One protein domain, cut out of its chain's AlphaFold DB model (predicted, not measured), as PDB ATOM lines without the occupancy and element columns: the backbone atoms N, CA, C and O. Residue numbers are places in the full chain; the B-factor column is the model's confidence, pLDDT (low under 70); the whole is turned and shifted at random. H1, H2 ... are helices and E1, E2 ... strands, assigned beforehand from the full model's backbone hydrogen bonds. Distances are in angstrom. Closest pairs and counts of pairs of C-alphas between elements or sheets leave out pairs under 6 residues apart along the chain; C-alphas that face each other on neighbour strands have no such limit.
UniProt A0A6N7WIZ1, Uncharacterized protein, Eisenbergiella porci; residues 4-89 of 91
ATOM      1  N   THR A   4       6.297   5.735  11.844       92.44
ATOM      2  CA  THR A   4       6.513   4.299  12.032       92.44
ATOM      3  C   THR A   4       7.095   3.705  10.756       92.44
ATOM      4  O   THR A   4       6.555   3.935   9.675       92.44
ATOM      5  N   GLU A   5       8.190   2.954  10.887       94.31
ATOM      6  CA  GLU A   5       8.765   2.134   9.817       94.31
ATOM      7  C   GLU A   5       8.033   0.792   9.731       94.31
ATOM      8  O   GLU A   5       7.881   0.093  10.737       94.31
ATOM      9  N   HIS A   6       7.654   0.408   8.517       94.56
ATOM     10  CA  HIS A   6       7.107  -0.902   8.189       94.56
ATOM     11  C   HIS A   6       8.042  -1.604   7.216       94.56
ATOM     12  O   HIS A   6       8.303  -1.095   6.128       94.56
ATOM     13  N   ARG A   7       8.518  -2.783   7.603       96.75
ATOM     14  CA  ARG A   7       9.339  -3.680   6.800       96.75
ATOM     15  C   ARG A   7       8.518  -4.915   6.456       96.75
ATOM     16  O   ARG A   7       8.049  -5.604   7.362       96.75
ATOM     17  N   ASN A   8       8.399  -5.203   5.166       95.69
ATOM     18  CA  ASN A   8       7.900  -6.477   4.665       95.69
ATOM     19  C   ASN A   8       9.022  -7.240   3.954       95.69
ATOM     20  O   ASN A   8       9.836  -6.639   3.246       95.69
ATOM     21  N   LEU A   9       9.050  -8.554   4.140       96.94
ATOM     22  CA  LEU A   9      10.040  -9.453   3.572       96.94
ATOM     23  C   LEU A   9       9.311 -10.626   2.917       96.94
ATOM     24  O   LEU A   9       8.578 -11.339   3.593       96.94
ATOM     25  N   SER A  10       9.542 -10.829   1.622       97.12
ATOM     26  CA  SER A  10       8.948 -11.941   0.878       97.12
ATOM     27  C   SER A  10       9.753 -13.224   1.061       97.12
ATOM     28  O   SER A  10      10.988 -13.226   0.970       97.12
ATOM     29  N   ALA A  11       9.051 -14.341   1.267       97.88
ATOM     30  CA  ALA A  11       9.679 -15.659   1.318       97.88
ATOM     31  C   ALA A  11      10.398 -16.007  -0.003       97.88
ATOM     32  O   ALA A  11      11.479 -16.601   0.017       97.88
ATOM     33  N   ASP A  12       9.854 -15.586  -1.147       97.94
ATOM     34  CA  ASP A  12      10.454 -15.821  -2.465       97.94
ATOM     35  C   ASP A  12      11.735 -15.002  -2.677       97.94
ATOM     36  O   ASP A  12      12.709 -15.498  -3.262       97.94
ATOM     37  N   ASP A  13      11.786 -13.776  -2.149       98.25
ATOM     38  CA  ASP A  13      12.990 -12.942  -2.202       98.25
ATOM     39  C   ASP A  13      14.096 -13.521  -1.312       98.25
ATOM     40  O   ASP A  13      15.257 -13.597  -1.724       98.25
ATOM     41  N   VAL A  14      13.746 -14.016  -0.119       98.38
ATOM     42  CA  VAL A  14      14.693 -14.705   0.775       98.38
ATOM     43  C   VAL A  14      15.199 -15.998   0.145       98.38
ATOM     44  O   VAL A  14      16.396 -16.295   0.223       98.38
ATOM     45  N   ARG A  15      14.327 -16.748  -0.537       98.31
ATOM     46  CA  ARG A  15      14.726 -17.934  -1.299       98.31
ATOM     47  C   ARG A  15      15.743 -17.579  -2.381       98.31
ATOM     48  O   ARG A  15      16.804 -18.198  -2.463       98.31
ATOM     49  N   SER A  16      15.437 -16.561  -3.178       98.50
ATOM     50  CA  SER A  16      16.306 -16.077  -4.253       98.50
ATOM     51  C   SER A  16      17.653 -15.587  -3.715       98.50
ATOM     52  O   SER A  16      18.699 -15.906  -4.285       98.50
ATOM     53  N   LEU A  17      17.649 -14.886  -2.578       98.56
ATOM     54  CA  LEU A  17      18.860 -14.453  -1.889       98.56
ATOM     55  C   LEU A  17      19.716 -15.647  -1.460       98.56
ATOM     56  O   LEU A  17      20.904 -15.669  -1.785       98.56
ATOM     57  N   CYS A  18      19.123 -16.649  -0.797       98.44
ATOM     58  CA  CYS A  18      19.853 -17.838  -0.350       98.44
ATOM     59  C   CYS A  18      20.512 -18.568  -1.524       98.44
ATOM     60  O   CYS A  18      21.687 -18.910  -1.445       98.44
ATOM     61  N   ILE A  19      19.792 -18.728  -2.639       98.12
ATOM     62  CA  ILE A  19      20.338 -19.325  -3.863       98.12
ATOM     63  C   ILE A  19      21.505 -18.486  -4.399       98.12
ATOM     64  O   ILE A  19      22.562 -19.029  -4.700       98.12
ATOM     65  N   SER A  20      21.345 -17.161  -4.486       98.38
ATOM     66  CA  SER A  20      22.378 -16.268  -5.039       98.38
ATOM     67  C   SER A  20      23.667 -16.216  -4.212       98.38
ATOM     68  O   SER A  20      24.733 -15.931  -4.754       98.38
ATOM     69  N   LYS A  21      23.562 -16.457  -2.902       98.12
ATOM     70  CA  LYS A  21      24.669 -16.398  -1.942       98.12
ATOM     71  C   LYS A  21      25.230 -17.775  -1.587       98.12
ATOM     72  O   LYS A  21      26.131 -17.840  -0.756       98.12
ATOM     73  N   GLU A  22      24.691 -18.843  -2.178       98.00
ATOM     74  CA  GLU A  22      25.007 -20.232  -1.816       98.00
ATOM     75  C   GLU A  22      24.812 -20.496  -0.309       98.00
ATOM     76  O   GLU A  22      25.571 -21.211   0.345       98.00
ATOM     77  N   TRP A  23      23.778 -19.882   0.265       98.50
ATOM     78  CA  TRP A  23      23.381 -20.084   1.652       98.50
ATOM     79  C   TRP A  23      22.396 -21.240   1.786       98.50
ATOM     80  O   TRP A  23      21.772 -21.685   0.824       98.50
ATOM     81  N   TYR A  24      22.242 -21.705   3.022       98.06
ATOM     82  CA  TYR A  24      21.396 -22.827   3.410       98.06
ATOM     83  C   TYR A  24      21.850 -24.189   2.849       98.06
ATOM     84  O   TYR A  24      21.093 -25.155   2.843       98.06
ATOM     85  N   THR A  25      23.106 -24.296   2.403       96.94
ATOM     86  CA  THR A  25      23.689 -25.498   1.777       96.94
ATOM     87  C   THR A  25      23.846 -26.692   2.720       96.94
ATOM     88  O   THR A  25      24.008 -27.819   2.257       96.94
ATOM     89  N   ARG A  26      23.788 -26.469   4.038       97.19
ATOM     90  CA  ARG A  26      23.849 -27.516   5.071       97.19
ATOM     91  C   ARG A  26      22.485 -27.848   5.676       97.19
ATOM     92  O   ARG A  26      22.410 -28.751   6.507       97.19
ATOM     93  N   GLY A  27      21.438 -27.115   5.301       95.94
ATOM     94  CA  GLY A  27      20.070 -27.393   5.725       95.94
ATOM     95  C   GLY A  27      19.438 -28.514   4.911       95.94
ATOM     96  O   GLY A  27      19.783 -28.740   3.752       95.94
ATOM     97  N   ASP A  28      18.485 -29.216   5.519       97.12
ATOM     98  CA  ASP A  28      17.618 -30.133   4.788       97.12
ATOM     99  C   ASP A  28      16.381 -29.406   4.231       97.12
ATOM    100  O   ASP A  28      16.086 -28.250   4.559       97.12
ATOM    101  N   CYS A  29      15.636 -30.087   3.357       96.44
ATOM    102  CA  CYS A  29      14.446 -29.509   2.738       96.44
ATOM    103  C   CYS A  29      13.360 -29.137   3.758       96.44
ATOM    104  O   CYS A  29      12.576 -28.227   3.488       96.44
ATOM    105  N   GLN A  30      13.289 -29.828   4.900       98.19
ATOM    106  CA  GLN A  30      12.272 -29.578   5.916       98.19
ATOM    107  C   GLN A  30      12.594 -28.307   6.701       98.19
ATOM    108  O   GLN A  30      11.717 -27.458   6.843       98.19
ATOM    109  N   ALA A  31      13.837 -28.146   7.160       97.94
ATOM    110  CA  ALA A  31      14.325 -26.938   7.815       97.94
ATOM    111  C   ALA A  31      14.138 -25.722   6.903       97.94
ATOM    112  O   ALA A  31      13.536 -24.729   7.307       97.94
ATOM    113  N   TYR A  32      14.523 -25.853   5.629       97.69
ATOM    114  CA  TYR A  32      14.375 -24.760   4.678       97.69
ATOM    115  C   TYR A  32      12.907 -24.405   4.408       97.69
ATOM    116  O   TYR A  32      12.547 -23.231   4.361       97.69
ATOM    117  N   SER A  33      12.030 -25.409   4.298       98.06
ATOM    118  CA  SER A  33      10.586 -25.173   4.158       98.06
ATOM    119  C   SER A  33       9.998 -24.508   5.401       98.06
ATOM    120  O   SER A  33       9.184 -23.600   5.274       98.06
ATOM    121  N   ASN A  34      10.430 -24.908   6.601       98.19
ATOM    122  CA  ASN A  34       9.980 -24.298   7.852       98.19
ATOM    123  C   ASN A  34      10.387 -22.821   7.936       98.19
ATOM    124  O   ASN A  34       9.558 -21.991   8.309       98.19
ATOM    125  N   LEU A  35      11.626 -22.488   7.549       98.31
ATOM    126  CA  LEU A  35      12.087 -21.102   7.487       98.31
ATOM    127  C   LEU A  35      11.197 -20.278   6.550       98.31
ATOM    128  O   LEU A  35      10.644 -19.262   6.971       98.31
ATOM    129  N   LEU A  36      11.037 -20.723   5.301       98.38
ATOM    130  CA  LEU A  36      10.279 -19.985   4.287       98.38
ATOM    131  C   LEU A  36       8.797 -19.848   4.660       98.38
ATOM    132  O   LEU A  36       8.246 -18.757   4.532       98.38
ATOM    133  N   ASN A  37       8.177 -20.904   5.193       98.19
ATOM    134  CA  ASN A  37       6.792 -20.849   5.663       98.19
ATOM    135  C   ASN A  37       6.628 -19.843   6.809       98.19
ATOM    136  O   ASN A  37       5.676 -19.077   6.805       98.19
ATOM    137  N   SER A  38       7.584 -19.761   7.742       97.25
ATOM    138  CA  SER A  38       7.510 -18.778   8.835       97.25
ATOM    139  C   SER A  38       7.569 -17.323   8.353       97.25
ATOM    140  O   SER A  38       7.028 -16.431   9.005       97.25
ATOM    141  N   ILE A  39       8.233 -17.079   7.220       98.00
ATOM    142  CA  ILE A  39       8.298 -15.761   6.579       98.00
ATOM    143  C   ILE A  39       6.980 -15.493   5.856       98.00
ATOM    144  O   ILE A  39       6.394 -14.435   6.057       98.00
ATOM    145  N   TYR A  40       6.486 -16.474   5.097       97.62
ATOM    146  CA  TYR A  40       5.199 -16.393   4.409       97.62
ATOM    147  C   TYR A  40       4.041 -16.107   5.373       97.62
ATOM    148  O   TYR A  40       3.260 -15.193   5.134       97.62
ATOM    149  N   ASP A  41       3.972 -16.814   6.503       96.88
ATOM    150  CA  ASP A  41       2.920 -16.621   7.508       96.88
ATOM    151  C   ASP A  41       2.932 -15.194   8.087       96.88
ATOM    152  O   ASP A  41       1.883 -14.615   8.374       96.88
ATOM    153  N   MET A  42       4.117 -14.595   8.259       96.00
ATOM    154  CA  MET A  42       4.242 -13.213   8.734       96.00
ATOM    155  C   MET A  42       3.911 -12.180   7.657       96.00
ATOM    156  O   MET A  42       3.304 -11.152   7.974       96.00
ATOM    157  N   GLU A  43       4.312 -12.449   6.415       94.31
ATOM    158  CA  GLU A  43       3.980 -11.638   5.245       94.31
ATOM    159  C   GLU A  43       2.460 -11.598   5.023       94.31
ATOM    160  O   GLU A  43       1.892 -10.508   4.938       94.31
ATOM    161  N   ASP A  44       1.791 -12.756   5.018       94.94
ATOM    162  CA  ASP A  44       0.332 -12.876   4.859       94.94
ATOM    163  C   ASP A  44      -0.423 -12.177   6.001       94.94
ATOM    164  O   ASP A  44      -1.398 -11.458   5.778       94.94
ATOM    165  N   ALA A  45       0.094 -12.281   7.230       94.25
ATOM    166  CA  ALA A  45      -0.441 -11.559   8.381       94.25
ATOM    167  C   ALA A  45      -0.197 -10.036   8.336       94.25
ATOM    168  O   ALA A  45      -0.668  -9.322   9.225       94.25
ATOM    169  N   GLY A  46       0.573  -9.520   7.369       91.31
ATOM    170  CA  GLY A  46       0.948  -8.107   7.284       91.31
ATOM    171  C   GLY A  46       1.759  -7.625   8.491       91.31
ATOM    172  O   GLY A  46       1.701  -6.449   8.859       91.31
ATOM    173  N   THR A  47       2.477  -8.532   9.161       92.44
ATOM    174  CA  THR A  47       3.215  -8.209  10.385       92.44
ATOM    175  C   THR A  47       4.556  -7.572  10.049       92.44
ATOM    176  O   THR A  47       5.340  -8.096   9.265       92.44
ATOM    177  N   ASN A  48       4.863  -6.450  10.702       93.56
ATOM    178  CA  ASN A  48       6.131  -5.754  10.509       93.56
ATOM    179  C   ASN A  48       7.330  -6.620  10.949       93.56
ATOM    180  O   ASN A  48       7.443  -6.993  12.123       93.56
ATOM    181  N   PHE A  49       8.260  -6.880  10.029       96.25
ATOM    182  CA  PHE A  49       9.496  -7.612  10.299       96.25
ATOM    183  C   PHE A  49      10.474  -6.729  11.069       96.25
ATOM    184  O   PHE A  49      11.285  -6.013  10.489       96.25
ATOM    185  N   LYS A  50      10.415  -6.764  12.399       95.88
ATOM    186  CA  LYS A  50      11.354  -6.028  13.260       95.88
ATOM    187  C   LYS A  50      12.760  -6.639  13.231       95.88
ATOM    188  O   LYS A  50      12.955  -7.764  12.775       95.88
ATOM    189  N   ALA A  51      13.731  -5.904  13.775       96.50
ATOM    190  CA  ALA A  51      15.130  -6.331  13.845       96.50
ATOM    191  C   ALA A  51      15.306  -7.716  14.496       96.50
ATOM    192  O   ALA A  51      16.047  -8.534  13.961       96.50
ATOM    193  N   ASP A  52      14.573  -8.014  15.573       97.19
ATOM    194  CA  ASP A  52      14.637  -9.321  16.241       97.19
ATOM    195  C   ASP A  52      14.214 -10.460  15.304       97.19
ATOM    196  O   ASP A  52      14.867 -11.500  15.249       97.19
ATOM    197  N   LYS A  53      13.180 -10.237  14.479       97.25
ATOM    198  CA  LYS A  53      12.741 -11.238  13.503       97.25
ATOM    199  C   LYS A  53      13.762 -11.433  12.386       97.25
ATOM    200  O   LYS A  53      14.008 -12.564  11.972       97.25
ATOM    201  N   LEU A  54      14.395 -10.353  11.925       97.94
ATOM    202  CA  LEU A  54      15.512 -10.464  10.987       97.94
ATOM    203  C   LEU A  54      16.685 -11.237  11.598       97.94
ATOM    204  O   LEU A  54      17.312 -12.019  10.890       97.94
ATOM    205  N   ALA A  55      16.970 -11.048  12.889       98.56
ATOM    206  CA  ALA A  55      18.026 -11.775  13.586       98.56
ATOM    207  C   ALA A  55      17.717 -13.276  13.688       98.56
ATOM    208  O   ALA A  55      18.612 -14.087  13.462       98.56
ATOM    209  N   GLU A  56      16.462 -13.655  13.958       98.44
ATOM    210  CA  GLU A  56      16.019 -15.057  13.936       98.44
ATOM    211  C   GLU A  56      16.240 -15.703  12.562       98.44
ATOM    212  O   GLU A  56      16.875 -16.753  12.474       98.44
ATOM    213  N   ILE A  57      15.776 -15.054  11.489       98.50
ATOM    214  CA  ILE A  57      15.929 -15.543  10.108       98.50
ATOM    215  C   ILE A  57      17.414 -15.629   9.734       98.50
ATOM    216  O   ILE A  57      17.870 -16.634   9.196       98.50
ATOM    217  N   ALA A  58      18.191 -14.591  10.045       98.75
ATOM    218  CA  ALA A  58      19.619 -14.552   9.755       98.75
ATOM    219  C   ALA A  58      20.394 -15.640  10.500       98.75
ATOM    220  O   ALA A  58      21.298 -16.251   9.929       98.75
ATOM    221  N   LYS A  59      20.037 -15.895  11.762       98.75
ATOM    222  CA  LYS A  59      20.620 -16.970  12.558       98.75
ATOM    223  C   LYS A  59      20.296 -18.335  11.960       98.75
ATOM    224  O   LYS A  59      21.208 -19.138  11.811       98.75
ATOM    225  N   ASP A  60      19.042 -18.574  11.588       98.69
ATOM    226  CA  ASP A  60      18.625 -19.836  10.978       98.69
ATOM    227  C   ASP A  60      19.364 -20.090   9.651       98.69
ATOM    228  O   ASP A  60      19.927 -21.167   9.447       98.69
ATOM    229  N   ILE A  61      19.485 -19.062   8.802       98.69
ATOM    230  CA  ILE A  61      20.298 -19.123   7.582       98.69
ATOM    231  C   ILE A  61      21.761 -19.425   7.917       98.69
ATOM    232  O   ILE A  61      22.352 -20.315   7.306       98.69
ATOM    233  N   LYS A  62      22.363 -18.714   8.880       98.62
ATOM    234  CA  LYS A  62      23.769 -18.900   9.270       98.62
ATOM    235  C   LYS A  62      24.042 -20.311   9.780       98.62
ATOM    236  O   LYS A  62      25.025 -20.914   9.358       98.62
ATOM    237  N   ASP A  63      23.186 -20.823  10.661       98.56
ATOM    238  CA  ASP A  63      23.336 -22.140  11.285       98.56
ATOM    239  C   ASP A  63      23.255 -23.272  10.234       98.56
ATOM    240  O   ASP A  63      23.876 -24.323  10.408       98.56
ATOM    241  N   HIS A  64      22.589 -23.025   9.097       98.62
ATOM    242  CA  HIS A  64      22.474 -23.951   7.964       98.62
ATOM    243  C   HIS A  64      23.353 -23.596   6.751       98.62
ATOM    244  O   HIS A  64      23.188 -24.181   5.679       98.62
ATOM    245  N   SER A  65      24.310 -22.675   6.887       98.19
ATOM    246  CA  SER A  65      25.193 -22.249   5.789       98.19
ATOM    247  C   SER A  65      26.665 -22.502   6.098       98.19
ATOM    248  O   SER A  65      27.122 -22.340   7.227       98.19
ATOM    249  N   GLU A  66      27.447 -22.815   5.067       97.75
ATOM    250  CA  GLU A  66      28.906 -22.700   5.118       97.75
ATOM    251  C   GLU A  66      29.315 -21.340   4.543       97.75
ATOM    252  O   GLU A  66      29.351 -21.138   3.334       97.75
ATOM    253  N   THR A  67      29.520 -20.353   5.415       97.12
ATOM    254  CA  THR A  67      29.775 -18.970   4.994       97.12
ATOM    255  C   THR A  67      30.532 -18.187   6.060       97.12
ATOM    256  O   THR A  67      30.328 -18.420   7.253       97.12
ATOM    257  N   ASP A  68      31.333 -17.204   5.651       97.88
ATOM    258  CA  ASP A  68      32.042 -16.285   6.555       97.88
ATOM    259  C   ASP A  68      31.189 -15.087   7.000       97.88
ATOM    260  O   ASP A  68      31.590 -14.322   7.876       97.88
ATOM    261  N   TYR A  69      29.988 -14.917   6.436       98.38
ATOM    262  CA  TYR A  69      29.098 -13.815   6.806       98.38
ATOM    263  C   TYR A  69      28.700 -13.913   8.281       98.38
ATOM    264  O   TYR A  69      28.322 -14.985   8.759       98.38
ATOM    265  N   THR A  70      28.762 -12.803   9.014       98.62
ATOM    266  CA  THR A  70      28.211 -12.740  10.374       98.62
ATOM    267  C   THR A  70      26.683 -12.686  10.329       98.62
ATOM    268  O   THR A  70      26.094 -12.440   9.272       98.62
ATOM    269  N   ILE A  71      26.024 -12.899  11.472       98.62
ATOM    270  CA  ILE A  71      24.559 -12.783  11.563       98.62
ATOM    271  C   ILE A  71      24.122 -11.375  11.141       98.62
ATOM    272  O   ILE A  71      23.197 -11.234  10.352       98.62
ATOM    273  N   GLU A  72      24.835 -10.335  11.571       98.62
ATOM    274  CA  GLU A  72      24.548  -8.940  11.230       98.62
ATOM    275  C   GLU A  72      24.706  -8.669   9.728       98.62
ATOM    276  O   GLU A  72      23.912  -7.932   9.145       98.62
ATOM    277  N   ALA A  73      25.696  -9.288   9.077       98.69
ATOM    278  CA  ALA A  73      25.871  -9.175   7.630       98.69
ATOM    279  C   ALA A  73      24.715  -9.843   6.862       98.69
ATOM    280  O   ALA A  73      24.253  -9.308   5.854       98.69
ATOM    281  N   ILE A  74      24.205 -10.976   7.355       98.81
ATOM    282  CA  ILE A  74      23.018 -11.634   6.789       98.81
ATOM    283  C   ILE A  74      21.764 -10.787   7.050       98.81
ATOM    284  O   ILE A  74      20.989 -10.560   6.125       98.81
ATOM    285  N   MET A  75      21.591 -10.244   8.261       98.69
ATOM    286  CA  MET A  75      20.503  -9.308   8.577       98.69
ATOM    287  C   MET A  75      20.512  -8.096   7.645       98.69
ATOM    288  O   MET A  75      19.452  -7.648   7.211       98.69
ATOM    289  N   TRP A  76      21.694  -7.572   7.313       98.44
ATOM    290  CA  TRP A  76      21.825  -6.470   6.368       98.44
ATOM    291  C   TRP A  76      21.354  -6.858   4.962       98.44
ATOM    292  O   TRP A  76      20.606  -6.098   4.352       98.44
ATOM    293  N   GLU A  77      21.726  -8.041   4.462       98.69
ATOM    294  CA  GLU A  77      21.247  -8.535   3.163       98.69
ATOM    295  C   GLU A  77      19.725  -8.749   3.160       98.69
ATOM    296  O   GLU A  77      19.064  -8.336   2.210       98.69
ATOM    297  N   LEU A  78      19.155  -9.298   4.240       98.44
ATOM    298  CA  LEU A  78      17.702  -9.435   4.407       98.44
ATOM    299  C   LEU A  78      17.005  -8.066   4.404       98.44
ATOM    300  O   LEU A  78      16.012  -7.865   3.707       98.44
ATOM    301  N   ASN A  79      17.542  -7.092   5.140       97.75
ATOM    302  CA  ASN A  79      17.004  -5.735   5.150       97.75
ATOM    303  C   ASN A  79      17.120  -5.066   3.770       97.75
ATOM    304  O   ASN A  79      16.217  -4.338   3.373       97.75
ATOM    305  N   ARG A  80      18.203  -5.318   3.024       98.00
ATOM    306  CA  ARG A  80      18.429  -4.753   1.683       98.00
ATOM    307  C   ARG A  80      17.389  -5.217   0.661       98.00
ATOM    308  O   ARG A  80      17.072  -4.446  -0.241       98.00
ATOM    309  N   ILE A  81      16.894  -6.448   0.779       97.94
ATOM    310  CA  ILE A  81      15.843  -6.994  -0.098       97.94
ATOM    311  C   ILE A  81      14.424  -6.729   0.425       97.94
ATOM    312  O   ILE A  81      13.458  -7.041  -0.258       97.94
ATOM    313  N   SER A  82      14.280  -6.170   1.629       97.38
ATOM    314  CA  SER A  82      12.967  -5.887   2.209       97.38
ATOM    315  C   SER A  82      12.299  -4.689   1.532       97.38
ATOM    316  O   SER A  82      12.951  -3.695   1.208       97.38
ATOM    317  N   ASN A  83      10.972  -4.728   1.419       96.06
ATOM    318  CA  ASN A  83      10.188  -3.541   1.101       96.06
ATOM    319  C   ASN A  83       9.973  -2.719   2.379       96.06
ATOM    320  O   ASN A  83       9.393  -3.218   3.346       96.06
ATOM    321  N   VAL A  84      10.433  -1.467   2.390       96.06
ATOM    322  CA  VAL A  84      10.341  -0.575   3.555       96.06
ATOM    323  C   VAL A  84       9.462   0.628   3.227       96.06
ATOM    324  O   VAL A  84       9.682   1.324   2.237       96.06
ATOM    325  N   SER A  85       8.471   0.890   4.076       94.88
ATOM    326  CA  SER A  85       7.551   2.025   3.963       94.88
ATOM    327  C   SER A  85       7.367   2.729   5.309       94.88
ATOM    328  O   SER A  85       7.757   2.206   6.352       94.88
ATOM    329  N   PHE A  86       6.800   3.938   5.295       95.06
ATOM    330  CA  PHE A  86       6.652   4.770   6.490       95.06
ATOM    331  C   PHE A  86       5.252   5.377   6.563       95.06
ATOM    332  O   PHE A  86       4.715   5.821   5.547       95.06
ATOM    333  N   SER A  87       4.680   5.447   7.765       92.75
ATOM    334  CA  SER A  87       3.392   6.103   8.023       92.75
ATOM    335  C   SER A  87       3.466   7.021   9.243       92.75
ATOM    336  O   SER A  87       4.293   6.814  10.131       92.75
ATOM    337  N   ILE A  88       2.599   8.032   9.305       92.44
ATOM    338  CA  ILE A  88       2.428   8.872  10.499       92.44
ATOM    339  C   ILE A  88       1.527   8.114  11.481       92.44
ATOM    340  O   ILE A  88       0.512   7.558  11.065       92.44
ATOM    341  N   ALA A  89       1.889   8.072  12.764       77.62
ATOM    342  CA  ALA A  89       0.993   7.552  13.795       77.62
ATOM    343  C   ALA A  89      -0.184   8.528  13.984       77.62
ATOM    344  O   ALA A  89       0.035   9.687  14.343       77.62
TER     345      ALA A  89
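Overview. This is residues 4 to 89 of the 91 residues of an uncharacterized protein of Eisenbergiella porci (UniProt A0A6N7WIZ1). The body is made of four helices, and the first and last strands, E1 and E2, pair as a narrow antiparallel ribbon at one end of its long axis. The two longest helices, H2 and H3, run nearly side by side and opposite ways along that axis; H1 packs at a slant on part of H2, and H4 crosses H3 steeply. The printed part has 86 residues, with four named helices and two named strands in the order E1, H1, H2, H3, H4, E2; the class is mostly helix. The sheet has the order E1, E2. The whole is compact, with a radius of gyration of the C-alphas of 12.7 A, yet elongated in outline, spanning 43 by 24 by 20 A.

Along the chain. E1 covers residues 4 to 8, 13.1 A long, with C-alpha 4 at (6.513, 4.299, 12.032). H1 covers residues 11 to 20, 14.2 A. H2 follows at residues 29 to 44, 21.9 A from first to last C-alpha, beginning with C-alpha 29 at (14.446, -29.509, 2.738). H3 covers residues 51 to 63, 18.0 A. H4 covers residues 71 to 81, 15.7 A. E2 covers residues 83 to 88, 17.4 A, and ends with C-alpha 88 at (2.428, 8.872, 10.499).

Arrangement. E1 and E2 are antiparallel neighbours, with 156 degrees between their directions; N 6 and O 85 are 2.8 A apart and N 83 and O 8 are 2.9 A apart, both within hydrogen-bond range. The C-alphas of His 6 and Ser 85 face each other at 5.2 A. H1 and H2 form a helical hairpin: they touch at a steep tilt of 43 degrees, opposite ways, H2 with residues 36 to 40 alone, and their closest C-alphas are those of Ala 11 and Leu 36, 5.3 A apart. H2 and H3 are close but not clearly touching, at a shallow tilt of 14 degrees, opposite ways; their closest C-alphas are those of Leu 35 and Ile 57, 7.2 A apart. H3 and H4 touch with 15 pairs of C-alphas within 8 A, the closest being those of Ala 58 and Ile 74 at 5.4 A, at a steep tilt of 66 degrees. H4 and H1 only just touch, and only at their ends, with 3 such pairs; the C-alphas of Asp 13 and Ile 81 are closest, at 6.9 A. H2 and H4 are apart. Each O i to N i+4 pair is within hydrogen-bond range in H1, H3 and H4; in H2, 11 of 12 are.

Size, cuts and confidence. The two C-alphas farthest apart, those of Arg 26 and Ala 89, are 42.8 A from each other, while those of Thr 4 and Ala 89 are 6.6 A apart. The printed part has no cut. The links E1 to H1 and H4 to E2 are tight, the other three are short, and no link is long. The mean pLDDT of the printed part is 97.0, and no printed residue is under 70.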